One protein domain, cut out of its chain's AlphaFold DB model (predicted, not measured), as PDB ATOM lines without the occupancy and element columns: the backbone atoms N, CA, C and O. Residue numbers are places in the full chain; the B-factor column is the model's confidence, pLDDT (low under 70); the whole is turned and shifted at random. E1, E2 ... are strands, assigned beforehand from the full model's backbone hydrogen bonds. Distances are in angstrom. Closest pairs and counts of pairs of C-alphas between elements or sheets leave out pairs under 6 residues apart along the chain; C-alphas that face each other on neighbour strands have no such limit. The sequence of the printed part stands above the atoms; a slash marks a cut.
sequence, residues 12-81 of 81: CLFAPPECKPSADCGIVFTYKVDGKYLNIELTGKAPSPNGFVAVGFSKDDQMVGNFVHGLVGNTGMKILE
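AT A GLANCE: This is residues 12 to 81 of the 81 residues of an uncharacterized protein of Angiostrongylus costaricensis (UniProt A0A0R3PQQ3). Two small sheets of three strands each, E1 E2 E3 and E4 E5 E6, make a loose sandwich, only partly face to face, with their strands crossed at 48 degrees. The long hairpin E2 and E3 reaches beyond the second sheet and sticks out at its tip, residues 33 to 38, while a long loop, residues 57 to 68, joins E4 to E5. The printed part has 70 residues with no named helix and six named strands, E1 to E6 in chain order; both sheets run in that order and are antiparallel. The class is all strand, though under half of the residues, 34 of 70, are in named elements. The whole is compact, with a radius of gyration of the C-alphas of 12.8 A and spans of 32 by 26 by 24 A.

IN THESE COORDINATES: E1, residues 12 to 15, begins at C-alpha 12 (30.016, 11.583, -16.260) and is 10.4 A long. E2, residues 27 to 34, is 23.0 A long, and E3, residues 37 to 44, is 22.7 A long, ending at C-alpha 44 (34.035, 12.404, -3.547). E4 holds residues 53 to 56, 10.3 A. E5, residues 69 to 73, measures 12.7 A, and E6, residues 76 to 80, 12.8 A, ending at C-alpha 80 (28.000, -4.272, -1.002).

HOW THE PARTS SIT: E1, E2 and E3 form a meander, each strand the antiparallel neighbour of the one before. In the hairpin E1 and E2, N 13 and O 29 are within hydrogen-bond range at 2.8 A. In the hairpin E2 and E3, N 30 and O 41 are 2.9 A apart and N 34 and O 37 are 2.8 A apart. The chain changes to the other sheet at the link E3 to E4; the closest C-alphas of these two strands, Gly 44 and Val 53, are 6.2 A apart. The closest C-alphas of E3 and E5, Leu 42 and Val 72, are 7.1 A apart. E4, E5 and E6 form a second meander. In the hairpin E4 and E5, N 72 and O 53 are 2.7 A apart; in the hairpin E5 and E6, N 78 and O 71 are 2.7 A apart. E3 and E6 are near each other, while E1 is apart from E4, E5 and E6.

THE WHOLE: The two C-alphas farthest apart, Gly 35 and Pro 49, are 37.2 A apart. The printed part has no cut. The links E1 to E2 and E4 to E5 are long. The mean pLDDT of the printed part is 74.9; residue 61 and residues 63 to 81 are under 70.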
ATOM      1  N   CYS A  12      29.480  10.857 -17.408       88.56
ATOM      2  CA  CYS A  12      30.016  11.583 -16.260       88.56
ATOM      3  C   CYS A  12      28.896  12.317 -15.525       88.56
ATOM      4  O   CYS A  12      28.051  12.949 -16.155       88.56
ATOM      5  N   LEU A  13      28.901  12.219 -14.198       87.25
ATOM      6  CA  LEU A  13      27.967  12.874 -13.292       87.25
ATOM      7  C   LEU A  13      28.763  13.659 -12.252       87.25
ATOM      8  O   LEU A  13      29.743  13.166 -11.685       87.25
ATOM      9  N   PHE A  14      28.315  14.882 -11.999       86.75
ATOM     10  CA  PHE A  14      28.969  15.824 -11.103       86.75
ATOM     11  C   PHE A  14      27.944  16.362 -10.110       86.75
ATOM     12  O   PHE A  14      26.827  16.704 -10.507       86.75
ATOM     13  N   ALA A  15      28.312  16.421  -8.829       83.00
ATOM     14  CA  ALA A  15      27.467  17.011  -7.799       83.00
ATOM     15  C   ALA A  15      28.261  17.997  -6.920       83.00
ATOM     16  O   ALA A  15      29.361  17.656  -6.462       83.00
ATOM     17  N   PRO A  16      27.700  19.187  -6.623       83.06
ATOM     18  CA  PRO A  16      26.406  19.715  -7.095       83.06
ATOM     19  C   PRO A  16      26.383  20.023  -8.611       83.06
ATOM     20  O   PRO A  16      27.447  20.053  -9.229       83.06
ATOM     21  N   PRO A  17      25.203  20.233  -9.234       76.94
ATOM     22  CA  PRO A  17      25.128  20.643 -10.637       76.94
ATOM     23  C   PRO A  17      25.982  21.890 -10.901       76.94
ATOM     24  O   PRO A  17      26.098  22.751 -10.034       76.94
ATOM     25  N   GLU A  18      26.576  21.973 -12.093       80.00
ATOM     26  CA  GLU A  18      27.457  23.073 -12.538       80.00
ATOM     27  C   GLU A  18      28.813  23.207 -11.822       80.00
ATOM     28  O   GLU A  18      29.577  24.127 -12.127       80.00
ATOM     29  N   CYS A  19      29.177  22.279 -10.935       84.31
ATOM     30  CA  CYS A  19      30.532  22.256 -10.392       84.31
ATOM     31  C   CYS A  19      31.568  21.913 -11.478       84.31
ATOM     32  O   CYS A  19      31.311  21.182 -12.441       84.31
ATOM     33  N   LYS A  20      32.781  22.435 -11.310       82.88
ATOM     34  CA  LYS A  20      33.954  22.122 -12.118       82.88
ATOM     35  C   LYS A  20      34.636  20.875 -11.544       82.88
ATOM     36  O   LYS A  20      35.174  20.918 -10.433       82.88
ATOM     37  N   PRO A  21      34.720  19.780 -12.318       74.31
ATOM     38  CA  PRO A  21      35.209  18.490 -11.824       74.31
ATOM     39  C   PRO A  21      36.618  18.512 -11.216       74.31
ATOM     40  O   PRO A  21      36.904  17.765 -10.285       74.31
ATOM     41  N   SER A  22      37.491  19.395 -11.708       71.81
ATOM     42  CA  SER A  22      38.868  19.551 -11.219       71.81
ATOM     43  C   SER A  22      39.037  20.601 -10.113       71.81
ATOM     44  O   SER A  22      40.173  20.851  -9.716       71.81
ATOM     45  N   ALA A  23      37.968  21.271  -9.670       76.75
ATOM     46  CA  ALA A  23      38.079  22.419  -8.767       76.75
ATOM     47  C   ALA A  23      37.205  22.294  -7.514       76.75
ATOM     48  O   ALA A  23      37.724  22.411  -6.407       76.75
ATOM     49  N   ASP A  24      35.902  22.073  -7.672       81.38
ATOM     50  CA  ASP A  24      34.919  22.293  -6.600       81.38
ATOM     51  C   ASP A  24      33.800  21.244  -6.537       81.38
ATOM     52  O   ASP A  24      32.924  21.332  -5.675       81.38
ATOM     53  N   CYS A  25      33.832  20.211  -7.381       83.38
ATOM     54  CA  CYS A  25      32.878  19.116  -7.259       83.38
ATOM     55  C   CYS A  25      33.083  18.323  -5.964       83.38
ATOM     56  O   CYS A  25      34.162  17.794  -5.689       83.38
ATOM     57  N   GLY A  26      32.008  18.195  -5.185       82.81
ATOM     58  CA  GLY A  26      31.981  17.356  -3.990       82.81
ATOM     59  C   GLY A  26      31.929  15.871  -4.336       82.81
ATOM     60  O   GLY A  26      32.490  15.054  -3.608       82.81
ATOM     61  N   ILE A  27      31.285  15.525  -5.456       85.38
ATOM     62  CA  ILE A  27      31.207  14.164  -5.987       85.38
ATOM     63  C   ILE A  27      31.458  14.206  -7.493       85.38
ATOM     64  O   ILE A  27      30.875  15.018  -8.214       85.38
ATOM     65  N   VAL A  28      32.308  13.298  -7.958       87.62
ATOM     66  CA  VAL A  28      32.588  13.044  -9.366       87.62
ATOM     67  C   VAL A  28      32.425  11.552  -9.613       87.62
ATOM     68  O   VAL A  28      33.102  10.731  -8.995       87.62
ATOM     69  N   PHE A  29      31.536  11.201 -10.532       87.06
ATOM     70  CA  PHE A  29      31.270   9.828 -10.938       87.06
ATOM     71  C   PHE A  29      31.433   9.709 -12.448       87.06
ATOM     72  O   PHE A  29      30.861  10.498 -13.198       87.06
ATOM     73  N   THR A  30      32.196   8.725 -12.907       88.62
ATOM     74  CA  THR A  30      32.311   8.398 -14.329       88.62
ATOM     75  C   THR A  30      32.045   6.918 -14.539       88.62
ATOM     76  O   THR A  30      32.341   6.078 -13.688       88.62
ATOM     77  N   TYR A  31      31.471   6.590 -15.690       88.69
ATOM     78  CA  TYR A  31      31.198   5.216 -16.067       88.69
ATOM     79  C   TYR A  31      31.451   4.992 -17.554       88.69
ATOM     80  O   TYR A  31      31.230   5.870 -18.389       88.69
ATOM     81  N   LYS A  32      31.914   3.792 -17.896       91.25
ATOM     82  CA  LYS A  32      32.141   3.350 -19.271       91.25
ATOM     83  C   LYS A  32      31.718   1.900 -19.419       91.25
ATOM     84  O   LYS A  32      32.178   1.041 -18.670       91.25
ATOM     85  N   VAL A  33      30.890   1.629 -20.418       89.38
ATOM     86  CA  VAL A  33      30.544   0.259 -20.803       89.38
ATOM     87  C   VAL A  33      31.698  -0.331 -21.609       89.38
ATOM     88  O   VAL A  33      32.171   0.283 -22.565       89.38
ATOM     89  N   ASP A  34      32.147  -1.516 -21.215       90.44
ATOM     90  CA  ASP A  34      33.178  -2.287 -21.900       90.44
ATOM     91  C   ASP A  34      32.697  -3.732 -22.090       90.44
ATOM     92  O   ASP A  34      32.841  -4.606 -21.230       90.44
ATOM     93  N   GLY A  35      32.002  -3.959 -23.207       90.81
ATOM     94  CA  GLY A  35      31.336  -5.225 -23.495       90.81
ATOM     95  C   GLY A  35      30.259  -5.555 -22.459       90.81
ATOM     96  O   GLY A  35      29.202  -4.932 -22.433       90.81
ATOM     97  N   LYS A  36      30.524  -6.566 -21.624       89.94
ATOM     98  CA  LYS A  36      29.622  -7.013 -20.544       89.94
ATOM     99  C   LYS A  36      29.932  -6.367 -19.192       89.94
ATOM    100  O   LYS A  36      29.231  -6.639 -18.221       89.94
ATOM    101  N   TYR A  37      30.986  -5.559 -19.119       85.50
ATOM    102  CA  TYR A  37      31.463  -4.949 -17.887       85.50
ATOM    103  C   TYR A  37      31.152  -3.455 -17.867       85.50
ATOM    104  O   TYR A  37      31.116  -2.792 -18.905       85.50
ATOM    105  N   LEU A  38      30.944  -2.924 -16.665       85.19
ATOM    106  CA  LEU A  38      30.799  -1.497 -16.424       85.19
ATOM    107  C   LEU A  38      32.001  -1.028 -15.606       85.19
ATOM    108  O   LEU A  38      32.141  -1.375 -14.436       85.19
ATOM    109  N   ASN A  39      32.872  -0.247 -16.236       87.50
ATOM    110  CA  ASN A  39      33.986   0.400 -15.559       87.50
ATOM    111  C   ASN A  39      33.471   1.666 -14.888       87.50
ATOM    112  O   ASN A  39      32.930   2.538 -15.567       87.50
ATOM    113  N   ILE A  40      33.640   1.756 -13.574       86.00
ATOM    114  CA  ILE A  40      33.148   2.858 -12.750       86.00
ATOM    115  C   ILE A  40      34.333   3.506 -12.049       86.00
ATOM    116  O   ILE A  40      35.147   2.818 -11.435       86.00
ATOM    117  N   GLU A  41      34.389   4.831 -12.080       85.56
ATOM    118  CA  GLU A  41      35.262   5.609 -11.214       85.56
ATOM    119  C   GLU A  41      34.368   6.510 -10.351       85.56
ATOM    120  O   GLU A  41      33.485   7.203 -10.859       85.56
ATOM    121  N   LEU A  42      34.589   6.522  -9.038       83.75
ATOM    122  CA  LEU A  42      33.857   7.374  -8.103       83.75
ATOM    123  C   LEU A  42      34.853   8.063  -7.176       83.75
ATOM    124  O   LEU A  42      35.645   7.414  -6.496       83.75
ATOM    125  N   THR A  43      34.802   9.387  -7.157       82.50
ATOM    126  CA  THR A  43      35.545  10.232  -6.226       82.50
ATOM    127  C   THR A  43      34.551  11.116  -5.499       82.50
ATOM    128  O   THR A  43      33.631  11.654  -6.107       82.50
ATOM    129  N   GLY A  44      34.748  11.330  -4.208       80.25
ATOM    130  CA  GLY A  44      34.035  12.404  -3.547       80.25
ATOM    131  C   GLY A  44      34.535  12.674  -2.146       80.25
ATOM    132  O   GLY A  44      35.264  11.877  -1.553       80.25
ATOM    133  N   LYS A  45      34.159  13.843  -1.643       78.06
ATOM    134  CA  LYS A  45      34.521  14.322  -0.319       78.06
ATOM    135  C   LYS A  45      33.291  14.279   0.568       78.06
ATOM    136  O   LYS A  45      32.351  15.048   0.387       78.06
ATOM    137  N   ALA A  46      33.319  13.389   1.550       74.25
ATOM    138  CA  ALA A  46      32.294  13.363   2.573       74.25
ATOM    139  C   ALA A  46      32.349  14.650   3.426       74.25
ATOM    140  O   ALA A  46      33.438  15.061   3.837       74.25
ATOM    141  N   PRO A  47      31.202  15.281   3.739       74.19
ATOM    142  CA  PRO A  47      31.160  16.472   4.593       74.19
ATOM    143  C   PRO A  47      31.421  16.157   6.077       74.19
ATOM    144  O   PRO A  47      31.659  17.065   6.866       74.19
ATOM    145  N   SER A  48      31.378  14.878   6.461       79.19
ATOM    146  CA  SER A  48      31.584  14.388   7.826       79.19
ATOM    147  C   SER A  48      32.749  13.390   7.869       79.19
ATOM    148  O   SER A  48      32.917  12.642   6.903       79.19
ATOM    149  N   PRO A  49      33.512  13.304   8.980       77.19
ATOM    150  CA  PRO A  49      34.605  12.339   9.143       77.19
ATOM    151  C   PRO A  49      34.204  10.875   8.910       77.19
ATOM    152  O   PRO A  49      35.024  10.086   8.450       77.19
ATOM    153  N   ASN A  50      32.940  10.534   9.189       77.69
ATOM    154  CA  ASN A  50      32.372   9.194   9.001       77.69
ATOM    155  C   ASN A  50      31.421   9.114   7.796       77.69
ATOM    156  O   ASN A  50      30.664   8.154   7.665       77.69
ATOM    157  N   GLY A  51      31.388  10.146   6.952       73.81
ATOM    158  CA  GLY A  51      30.556  10.132   5.761       73.81
ATOM    159  C   GLY A  51      31.182   9.292   4.651       73.81
ATOM    160  O   GLY A  51      32.394   9.083   4.592       73.81
ATOM    161  N   PHE A  52      30.330   8.833   3.749       76.31
ATOM    162  CA  PHE A  52      30.712   8.097   2.555       76.31
ATOM    163  C   PHE A  52      29.946   8.656   1.363       76.31
ATOM    164  O   PHE A  52      28.898   9.286   1.513       76.31
ATOM    165  N   VAL A  53      30.473   8.412   0.173       78.62
ATOM    166  CA  VAL A  53      29.779   8.665  -1.085       78.62
ATOM    167  C   VAL A  53      29.314   7.326  -1.622       78.62
ATOM    168  O   VAL A  53      30.104   6.392  -1.692       78.62
ATOM    169  N   ALA A  54      28.039   7.210  -1.971       78.12
ATOM    170  CA  ALA A  54      27.473   5.974  -2.490       78.12
ATOM    171  C   ALA A  54      27.017   6.145  -3.937       78.12
ATOM    172  O   ALA A  54      26.525   7.210  -4.311       78.12
ATOM    173  N   VAL A  55      27.127   5.075  -4.719       77.81
ATOM    174  CA  VAL A  55      26.405   4.922  -5.981       77.81
ATOM    175  C   VAL A  55      25.448   3.742  -5.872       77.81
ATOM    176  O   VAL A  55      25.799   2.696  -5.325       77.81
ATOM    177  N   GLY A  56      24.239   3.931  -6.390       78.25
ATOM    178  CA  GLY A  56      23.216   2.905  -6.520       78.25
ATOM    179  C   GLY A  56      22.661   2.917  -7.938       78.25
ATOM    180  O   GLY A  56      22.537   3.978  -8.551       78.25
ATOM    181  N   PHE A  57      22.359   1.735  -8.465       76.69
ATOM    182  CA  PHE A  57      21.763   1.571  -9.788       76.69
ATOM    183  C   PHE A  57      20.282   1.245  -9.643       76.69
ATOM    184  O   PHE A  57      19.943   0.124  -9.271       76.69
ATOM    185  N   SER A  58      19.417   2.208  -9.956       75.31
ATOM    186  CA  SER A  58      17.965   2.025  -9.944       75.31
ATOM    187  C   SER A  58      17.376   2.016 -11.360       75.31
ATOM    188  O   SER A  58      17.992   2.495 -12.312       75.31
ATOM    189  N   LYS A  59      16.176   1.436 -11.498       76.38
ATOM    190  CA  LYS A  59      15.331   1.557 -12.700       76.38
ATOM    191  C   LYS A  59      14.475   2.826 -12.690       76.38
ATOM    192  O   LYS A  59      13.899   3.164 -13.719       76.38
ATOM    193  N   ASP A  60      14.365   3.475 -11.538       77.44
ATOM    194  CA  ASP A  60      13.702   4.758 -11.338       77.44
ATOM    195  C   ASP A  60      14.702   5.776 -10.768       77.44
ATOM    196  O   ASP A  60      15.820   5.428 -10.400       77.44
ATOM    197  N   ASP A  61      14.323   7.049 -10.684       69.00
ATOM    198  CA  ASP A  61      15.188   8.092 -10.112       69.00
ATOM    199  C   ASP A  61      15.207   8.065  -8.570       69.00
ATOM    200  O   ASP A  61      15.493   9.070  -7.916       69.00
ATOM    201  N   GLN A  62      14.863   6.926  -7.958       70.50
ATOM    202  CA  GLN A  62      14.790   6.769  -6.517       70.50
ATOM    203  C   GLN A  62      15.842   5.785  -6.016       70.50
ATOM    204  O   GLN A  62      16.029   4.685  -6.522       70.50
ATOM    205  N   MET A  63      16.490   6.171  -4.923       65.50
ATOM    206  CA  MET A  63      17.331   5.284  -4.120       65.50
ATOM    207  C   MET A  63      16.468   4.592  -3.044       65.50
ATOM    208  O   MET A  63      16.761   4.687  -1.854       65.50
ATOM    209  N   VAL A  64      15.372   3.926  -3.438       61.94
ATOM    210  CA  VAL A  64      14.504   3.120  -2.543       61.94
ATOM    211  C   VAL A  64      14.488   1.615  -2.896       61.94
ATOM    212  O   VAL A  64      14.099   1.232  -3.991       61.94
ATOM    213  N   GLY A  65      14.894   0.731  -1.971       60.50
ATOM    214  CA  GLY A  65      14.844  -0.734  -2.161       60.50
ATOM    215  C   GLY A  65      16.203  -1.453  -2.259       60.50
ATOM    216  O   GLY A  65      17.201  -0.998  -1.704       60.50
ATOM    217  N   ASN A  66      16.215  -2.626  -2.912       53.88
ATOM    218  CA  ASN A  66      17.385  -3.506  -3.055       53.88
ATOM    219  C   ASN A  66      18.255  -3.062  -4.242       53.88
ATOM    220  O   ASN A  66      17.998  -3.458  -5.380       53.88
ATOM    221  N   PHE A  67      19.287  -2.263  -3.979       58.50
ATOM    222  CA  PHE A  67      20.263  -1.852  -4.990       58.50
ATOM    223  C   PHE A  67      21.602  -2.544  -4.797       58.50
ATOM    224  O   PHE A  67      22.010  -2.827  -3.671       58.50
ATOM    225  N   VAL A  68      22.332  -2.706  -5.899       57.78
ATOM    226  CA  VAL A  68      23.782  -2.901  -5.838       57.78
ATOM    227  C   VAL A  68      24.390  -1.570  -5.402       57.78
ATOM    228  O   VAL A  68      24.306  -0.583  -6.138       57.78
ATOM    229  N   HIS A  69      24.958  -1.533  -4.197       61.62
ATOM    230  CA  HIS A  69      25.531  -0.320  -3.616       61.62
ATOM    231  C   HIS A  69      27.058  -0.359  -3.676       61.62
ATOM    232  O   HIS A  69      27.695  -1.253  -3.123       61.62
ATOM    233  N   GLY A  70      27.666   0.653  -4.292       60.62
ATOM    234  CA  GLY A  70      29.094   0.932  -4.142       60.62
ATOM    235  C   GLY A  70      29.296   2.075  -3.156       60.62
ATOM    236  O   GLY A  70      28.795   3.166  -3.401       60.62
ATOM    237  N   LEU A  71      30.022   1.853  -2.059       59.59
ATOM    238  CA  LEU A  71      30.379   2.885  -1.080       59.59
ATOM    239  C   LEU A  71      31.840   3.295  -1.246       59.59
ATOM    240  O   LEU A  71      32.724   2.450  -1.204       59.59
ATOM    241  N   VAL A  72      32.118   4.586  -1.361       60.59
ATOM    242  CA  VAL A  72      33.459   5.171  -1.333       60.59
ATOM    243  C   VAL A  72      33.611   5.963  -0.042       60.59
ATOM    244  O   VAL A  72      32.933   6.967   0.174       60.59
ATOM    245  N   GLY A  73      34.489   5.484   0.835       58.62
ATOM    246  CA  GLY A  73      34.883   6.170   2.065       58.62
ATOM    247  C   GLY A  73      36.374   6.499   2.072       58.62
ATOM    248  O   GLY A  73      37.098   6.203   1.122       58.62
ATOM    249  N   ASN A  74      36.861   7.039   3.191       51.84
ATOM    250  CA  ASN A  74      38.286   7.359   3.386       51.84
ATOM    251  C   ASN A  74      39.224   6.139   3.254       51.84
ATOM    252  O   ASN A  74      40.436   6.303   3.156       51.84
ATOM    253  N   THR A  75      38.677   4.922   3.260       51.56
ATOM    254  CA  THR A  75      39.406   3.649   3.181       51.56
ATOM    255  C   THR A  75      39.279   2.946   1.821       51.56
ATOM    256  O   THR A  75      39.749   1.820   1.689       51.56
ATOM    257  N   GLY A  76      38.652   3.572   0.815       52.31
ATOM    258  CA  GLY A  76      38.483   3.017  -0.536       52.31
ATOM    259  C   GLY A  76      37.034   2.680  -0.911       52.31
ATOM    260  O   GLY A  76      36.093   3.036  -0.199       52.31
ATOM    261  N   MET A  77      36.863   2.020  -2.064       55.97
ATOM    262  CA  MET A  77      35.563   1.613  -2.610       55.97
ATOM    263  C   MET A  77      35.183   0.204  -2.131       55.97
ATOM    264  O   MET A  77      35.921  -0.749  -2.366       55.97
ATOM    265  N   LYS A  78      34.024   0.063  -1.484       54.06
ATOM    266  CA  LYS A  78      33.431  -1.203  -1.052       54.06
ATOM    267  C   LYS A  78      32.130  -1.437  -1.812       54.06
ATOM    268  O   LYS A  78      31.184  -0.670  -1.661       54.06
ATOM    269  N   ILE A  79      32.091  -2.498  -2.608       56.94
ATOM    270  CA  ILE A  79      30.847  -2.983  -3.208       56.94
ATOM    271  C   ILE A  79      30.136  -3.835  -2.155       56.94
ATOM    272  O   ILE A  79      30.755  -4.709  -1.546       56.94
ATOM    273  N   LEU A  80      28.878  -3.509  -1.878       52.50
ATOM    274  CA  LEU A  80      28.000  -4.272  -1.002       52.50
ATOM    275  C   LEU A  80      27.030  -5.055  -1.890       52.50
ATOM    276  O   LEU A  80      26.291  -4.451  -2.670       52.50
ATOM    277  N   GLU A  81      27.101  -6.381  -1.784       48.47
ATOM    278  CA  GLU A  81      26.165  -7.335  -2.392       48.47
ATOM    279  C   GLU A  81      25.035  -7.684  -1.420       48.47
ATOM    280  O   GLU A  81      25.316  -7.782  -0.199       48.47
TER     281      GLU A  81